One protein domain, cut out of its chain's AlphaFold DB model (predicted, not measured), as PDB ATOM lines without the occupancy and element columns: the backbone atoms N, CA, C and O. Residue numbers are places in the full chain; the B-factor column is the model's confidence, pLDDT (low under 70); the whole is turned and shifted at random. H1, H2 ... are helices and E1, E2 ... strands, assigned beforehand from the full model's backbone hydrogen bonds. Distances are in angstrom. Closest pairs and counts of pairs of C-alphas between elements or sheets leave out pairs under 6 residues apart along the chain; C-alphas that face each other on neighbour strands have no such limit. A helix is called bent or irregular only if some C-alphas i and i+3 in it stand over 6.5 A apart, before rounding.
ATOM      1  N   LYS A  19     -70.030  28.424 -22.535       91.25
ATOM      2  CA  LYS A  19     -69.714  26.999 -22.691       91.25
ATOM      3  C   LYS A  19     -70.484  26.132 -21.698       91.25
ATOM      4  O   LYS A  19     -70.372  24.910 -21.760       91.25
ATOM      5  N   LEU A  20     -71.250  26.718 -20.776       92.06
ATOM      6  CA  LEU A  20     -72.155  25.955 -19.926       92.06
ATOM      7  C   LEU A  20     -73.363  25.514 -20.752       92.06
ATOM      8  O   LEU A  20     -74.009  26.304 -21.435       92.06
ATOM      9  N   GLN A  21     -73.655  24.224 -20.692       92.19
ATOM     10  CA  GLN A  21     -74.771  23.597 -21.380       92.19
ATOM     11  C   GLN A  21     -75.621  22.839 -20.369       92.19
ATOM     12  O   GLN A  21     -75.122  22.281 -19.387       92.19
ATOM     13  N   THR A  22     -76.924  22.805 -20.627       92.88
ATOM     14  CA  THR A  22     -77.861  21.986 -19.857       92.88
ATOM     15  C   THR A  22     -78.067  20.661 -20.576       92.88
ATOM     16  O   THR A  22     -78.125  20.602 -21.804       92.88
ATOM     17  N   CYS A  23     -78.173  19.571 -19.822       94.19
ATOM     18  CA  CYS A  23     -78.465  18.263 -20.389       94.19
ATOM     19  C   CYS A  23     -79.799  18.291 -21.143       94.19
ATOM     20  O   CYS A  23     -80.822  18.632 -20.556       94.19
ATOM     21  N   SER A  24     -79.833  17.812 -22.391       91.69
ATOM     22  CA  SER A  24     -81.073  17.717 -23.182       91.69
ATOM     23  C   SER A  24     -82.085  16.674 -22.668       91.69
ATOM     24  O   SER A  24     -83.057  16.379 -23.355       91.69
ATOM     25  N   GLU A  25     -81.858  16.069 -21.499       91.19
ATOM     26  CA  GLU A  25     -82.817  15.149 -20.880       91.19
ATOM     27  C   GLU A  25     -83.700  15.961 -19.920       91.19
ATOM     28  O   GLU A  25     -83.155  16.479 -18.938       91.19
ATOM     29  N   PRO A  26     -85.028  16.039 -20.140       85.62
ATOM     30  CA  PRO A  26     -85.915  16.930 -19.385       85.62
ATOM     31  C   PRO A  26     -85.870  16.725 -17.868       85.62
ATOM     32  O   PRO A  26     -86.017  17.672 -17.107       85.62
ATOM     33  N   ILE A  27     -85.638  15.486 -17.424       88.25
ATOM     34  CA  ILE A  27     -85.670  15.111 -16.003       88.25
ATOM     35  C   ILE A  27     -84.282  15.241 -15.348       88.25
ATOM     36  O   ILE A  27     -84.159  15.220 -14.128       88.25
ATOM     37  N   CYS A  28     -83.199  15.356 -16.125       91.06
ATOM     38  CA  CYS A  28     -81.853  15.358 -15.554       91.06
ATOM     39  C   CYS A  28     -81.468  16.708 -14.939       91.06
ATOM     40  O   CYS A  28     -80.778  16.716 -13.923       91.06
ATOM     41  N   GLY A  29     -81.810  17.823 -15.596       89.00
ATOM     42  CA  GLY A  29     -81.505  19.187 -15.133       89.00
ATOM     43  C   GLY A  29     -80.017  19.526 -14.940       89.00
ATOM     44  O   GLY A  29     -79.691  20.600 -14.452       89.00
ATOM     45  N   ALA A  30     -79.096  18.623 -15.290       92.00
ATOM     46  CA  ALA A  30     -77.677  18.810 -15.021       92.00
ATOM     47  C   ALA A  30     -77.079  19.896 -15.923       92.00
ATOM     48  O   ALA A  30     -77.254  19.851 -17.143       92.00
ATOM     49  N   ILE A  31     -76.311  20.801 -15.318       92.06
ATOM     50  CA  ILE A  31     -75.502  21.811 -16.005       92.06
ATOM     51  C   ILE A  31     -74.052  21.328 -16.030       92.06
ATOM     52  O   ILE A  31     -73.533  20.837 -15.025       92.06
ATOM     53  N   PHE A  32     -73.399  21.435 -17.180       91.75
ATOM     54  CA  PHE A  32     -72.012  21.018 -17.361       91.75
ATOM     55  C   PHE A  32     -71.274  21.963 -18.305       91.75
ATOM     56  O   PHE A  32     -71.880  22.629 -19.139       91.75
ATOM     57  N   LEU A  33     -69.950  21.997 -18.185       91.75
ATOM     58  CA  LEU A  33     -69.097  22.717 -19.122       91.75
ATOM     59  C   LEU A  33     -68.882  21.860 -20.376       91.75
ATOM     60  O   LEU A  33     -68.415  20.722 -20.275       91.75
ATOM     61  N   ASP A  34     -69.185  22.411 -21.547       92.88
ATOM     62  CA  ASP A  34     -68.881  21.828 -22.852       92.88
ATOM     63  C   ASP A  34     -67.908  22.712 -23.644       92.88
ATOM     64  O   ASP A  34     -68.320  23.522 -24.475       92.88
ATOM     65  N   PRO A  35     -66.590  22.530 -23.454       88.38
ATOM     66  CA  PRO A  35     -65.593  23.237 -24.250       88.38
ATOM     67  C   PRO A  35     -65.645  22.891 -25.743       88.38
ATOM     68  O   PRO A  35     -65.125  23.644 -26.559       88.38
ATOM     69  N   THR A  36     -66.223  21.738 -26.102       89.56
ATOM     70  CA  THR A  36     -66.239  21.234 -27.482       89.56
ATOM     71  C   THR A  36     -67.453  21.700 -28.279       89.56
ATOM     72  O   THR A  36     -67.427  21.617 -29.505       89.56
ATOM     73  N   GLY A  37     -68.520  22.135 -27.602       88.94
ATOM     74  CA  GLY A  37     -69.807  22.493 -28.206       88.94
ATOM     75  C   GLY A  37     -70.530  21.332 -28.908       88.94
ATOM     76  O   GLY A  37     -71.458  21.559 -29.680       88.94
ATOM     77  N   ARG A  38     -70.086  20.083 -28.713       89.31
ATOM     78  CA  ARG A  38     -70.624  18.890 -29.396       89.31
ATOM     79  C   ARG A  38     -71.471  18.012 -28.478       89.31
ATOM     80  O   ARG A  38     -72.084  17.047 -28.951       89.31
ATOM     81  N   ARG A  39     -71.491  18.271 -27.168       90.62
ATOM     82  CA  ARG A  39     -72.200  17.429 -26.199       90.62
ATOM     83  C   ARG A  39     -73.641  17.897 -26.047       90.62
ATOM     84  O   ARG A  39     -73.917  19.020 -25.663       90.62
ATOM     85  N   ARG A  40     -74.569  16.962 -26.259       91.00
ATOM     86  CA  ARG A  40     -76.006  17.158 -25.988       91.00
ATOM     87  C   ARG A  40     -76.445  16.661 -24.608       91.00
ATOM     88  O   ARG A  40     -77.481  17.059 -24.093       91.00
ATOM     89  N   TRP A  41     -75.671  15.774 -23.985       93.75
ATOM     90  CA  TRP A  41     -76.034  15.160 -22.707       93.75
ATOM     91  C   TRP A  41     -74.917  15.277 -21.684       93.75
ATOM     92  O   TRP A  41     -73.748  15.452 -22.036       93.75
ATOM     93  N   CYS A  42     -75.303  15.119 -20.417       92.12
ATOM     94  CA  CYS A  42     -74.397  15.177 -19.286       92.12
ATOM     95  C   CYS A  42     -73.199  14.216 -19.443       92.12
ATOM     96  O   CYS A  42     -73.325  13.116 -20.002       92.12
ATOM     97  N   PRO A  43     -72.020  14.603 -18.929       87.38
ATOM     98  CA  PRO A  43     -70.783  13.857 -19.139       87.38
ATOM     99  C   PRO A  43     -70.746  12.506 -18.426       87.38
ATOM    100  O   PRO A  43     -69.984  11.638 -18.840       87.38
ATOM    101  N   THR A  44     -71.609  12.291 -17.431       84.12
ATOM    102  CA  THR A  44     -71.768  11.002 -16.741       84.12
ATOM    103  C   THR A  44     -72.319   9.893 -17.645       84.12
ATOM    104  O   THR A  44     -72.342   8.734 -17.246       84.12
ATOM    105  N   GLY A  45     -72.788  10.211 -18.859       82.69
ATOM    106  CA  GLY A  45     -73.170   9.224 -19.876       82.69
ATOM    107  C   GLY A  45     -74.549   8.587 -19.680       82.69
ATOM    108  O   GLY A  45     -75.119   8.077 -20.643       82.69
ATOM    109  N   ARG A  46     -75.151   8.681 -18.486       89.38
ATOM    110  CA  ARG A  46     -76.459   8.072 -18.172       89.38
ATOM    111  C   ARG A  46     -77.573   8.546 -19.110       89.38
ATOM    112  O   ARG A  46     -78.323   7.724 -19.634       89.38
ATOM    113  N   CYS A  47     -77.674   9.853 -19.346       94.19
ATOM    114  CA  CYS A  47     -78.703  10.418 -20.224       94.19
ATOM    115  C   CYS A  47     -78.448  10.082 -21.699       94.19
ATOM    116  O   CYS A  47     -79.372   9.700 -22.412       94.19
ATOM    117  N   GLY A  48     -77.186  10.118 -22.140       92.56
ATOM    118  CA  GLY A  48     -76.825   9.752 -23.511       92.56
ATOM    119  C   GLY A  48     -77.112   8.282 -23.835       92.56
ATOM    120  O   GLY A  48     -77.648   7.979 -24.902       92.56
ATOM    121  N   VAL A  49     -76.823   7.362 -22.907       92.88
ATOM    122  CA  VAL A  49     -77.140   5.932 -23.069       92.88
ATOM    123  C   VAL A  49     -78.652   5.714 -23.122       92.88
ATOM    124  O   VAL A  49     -79.132   5.043 -24.033       92.88
ATOM    125  N   LYS A  50     -79.420   6.326 -22.210       91.44
ATOM    126  CA  LYS A  50     -80.892   6.249 -22.227       91.44
ATOM    127  C   LYS A  50     -81.482   6.726 -23.557       91.44
ATOM    128  O   LYS A  50     -82.342   6.043 -24.114       91.44
ATOM    129  N   ALA A  51     -81.003   7.857 -24.075       91.50
ATOM    130  CA  ALA A  51     -81.451   8.388 -25.358       91.50
ATOM    131  C   ALA A  51     -81.161   7.414 -26.515       91.50
ATOM    132  O   ALA A  51     -82.048   7.144 -27.326       91.50
ATOM    133  N   ARG A  52     -79.960   6.816 -26.554       92.44
ATOM    134  CA  ARG A  52     -79.595   5.797 -27.558       92.44
ATOM    135  C   ARG A  52     -80.481   4.555 -27.480       92.44
ATOM    136  O   ARG A  52     -80.953   4.090 -28.512       92.44
ATOM    137  N   VAL A  53     -80.748   4.049 -26.275       94.56
ATOM    138  CA  VAL A  53     -81.626   2.883 -26.072       94.56
ATOM    139  C   VAL A  53     -83.056   3.187 -26.524       94.56
ATOM    140  O   VAL A  53     -83.666   2.352 -27.188       94.56
ATOM    141  N   ARG A  54     -83.589   4.379 -26.221       91.69
ATOM    142  CA  ARG A  54     -84.924   4.790 -26.689       91.69
ATOM    143  C   ARG A  54     -84.991   4.830 -28.215       91.69
ATOM    144  O   ARG A  54     -85.913   4.257 -28.783       91.69
ATOM    145  N   ALA A  55     -84.002   5.449 -28.860       92.62
ATOM    146  CA  ALA A  55     -83.932   5.518 -30.315       92.62
ATOM    147  C   ALA A  55     -83.823   4.124 -30.953       92.62
ATOM    148  O   ALA A  55     -84.470   3.862 -31.961       92.62
ATOM    149  N   HIS A  56     -83.046   3.217 -30.355       95.44
ATOM    150  CA  HIS A  56     -82.957   1.834 -30.818       95.44
ATOM    151  C   HIS A  56     -84.306   1.110 -30.703       95.44
ATOM    152  O   HIS A  56     -84.776   0.558 -31.690       95.44
ATOM    153  N   ARG A  57     -84.980   1.187 -29.546       94.62
ATOM    154  CA  ARG A  57     -86.305   0.569 -29.349       94.62
ATOM    155  C   ARG A  57     -87.367   1.111 -30.305       94.62
ATOM    156  O   ARG A  57     -88.178   0.338 -30.785       94.62
ATOM    157  N   GLN A  58     -87.357   2.414 -30.588       94.44
ATOM    158  CA  GLN A  58     -88.281   3.019 -31.555       94.44
ATOM    159  C   GLN A  58     -88.069   2.485 -32.972       94.44
ATOM    160  O   GLN A  58     -89.043   2.279 -33.679       94.44
ATOM    161  N   ARG A  59     -86.814   2.240 -33.374       94.12
ATOM    162  CA  ARG A  59     -86.503   1.632 -34.675       94.12
ATOM    163  C   ARG A  59     -86.988   0.188 -34.744       94.12
ATOM    164  O   ARG A  59     -87.658  -0.150 -35.702       94.12
ATOM    165  N   MET A  60     -86.723  -0.605 -33.703       95.06
ATOM    166  CA  MET A  60     -87.164  -2.006 -33.637       95.06
ATOM    167  C   MET A  60     -88.689  -2.168 -33.561       95.06
ATOM    168  O   MET A  60     -89.191  -3.235 -33.861       95.06
ATOM    169  N   ALA A  61     -89.416  -1.154 -33.086       90.75
ATOM    170  CA  ALA A  61     -90.878  -1.178 -33.006       90.75
ATOM    171  C   ALA A  61     -91.567  -0.631 -34.270       90.75
ATOM    172  O   ALA A  61     -92.785  -0.721 -34.379       90.75
ATOM    173  N   ALA A  62     -90.809   0.004 -35.167       80.44
ATOM    174  CA  ALA A  62     -91.288   0.501 -36.456       80.44
ATOM    175  C   ALA A  62     -91.042  -0.503 -37.599       80.44
ATOM    176  O   ALA A  62     -91.340  -0.193 -38.752       80.44
ATOM    177  N   GLU A  63     -90.476  -1.661 -37.262       63.28
ATOM    178  CA  GLU A  63     -90.227  -2.825 -38.112       63.28
ATOM    179  C   GLU A  63     -91.215  -3.934 -37.727       63.28
ATOM    180  O   GLU A  63     -91.764  -4.570 -38.653       63.28
TER     181      GLU A  63
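This is residues 19 to 63 of the 63 residues of the protein "CGNR zinc finger protein" of Nocardia pseudobrasiliensis (UniProt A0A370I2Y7). A small head made of a short two-stranded hairpin and loops has one helix, H1, running out of it like a handle; residues 52 to 63, of which 52 to 60 belong to H1, stick out from the head. The printed part has 45 residues, with two named strands and one named helix in the order E1, E2, H1 along the chain. The sheet has the order E1 - E2 and is antiparallel. The class is mixed, helices and strands, though under half of the residues are in named elements. The whole is loose, with a radius of gyration of the C-alphas of 12.3 A, and elongated, spanning 39 by 21 by 14 A.

The sheet consists of E1, residues 20 to 22, and E2, residues 31 to 33. These neighbour strands are antiparallel, with an angle of 144 degrees between their N-to-C directions, and they form a hairpin. C-alphas 20 and 33 face each other at 4.5 A, and so do C-alphas 21 and 32 at 5.5 A and C-alphas 22 and 31 at 4.5 A. The backbone N of Gln 21 and O of Phe 32 are within hydrogen-bond range at 2.8 A, as are N of Phe 32 and O of Gln 21 at 2.9 A. H1, residues 46 to 60, is apart from E1. In H1 every O i to N i+4 pair is within hydrogen-bond range. H1 is not bent.

E1 begins with C-alpha 20 at (-72.155, 25.955, -19.926) and runs from Leu 20 to Thr 22. E2 runs from Ile 31 to Leu 33, with C-alpha 31 at (-75.502, 21.811, -16.005). H1 has 15 residues from Arg 46 to Met 60 and measures 21.3 A from first to last C-alpha. It ends with C-alpha 60 at (-87.164, -2.006, -33.637).

The two C-alphas farthest apart in the domain are those of Lys 19 and Glu 63, at 39.3 A. Without the residues that stand free, 52 to 63, the body has 33 residues, spans 23 by 15 by 12 A and has a radius of gyration of 8.6 A. The link from E1 to E2 is short, with 8 residues, and the link from E2 to H1, residues 34 to 45, is long, with 12 residues. The printed part has no cut and ends at residue 63, the chain's last residue. The mean pLDDT of the printed part is 90.4, and one printed residue, Glu 63, is under 70.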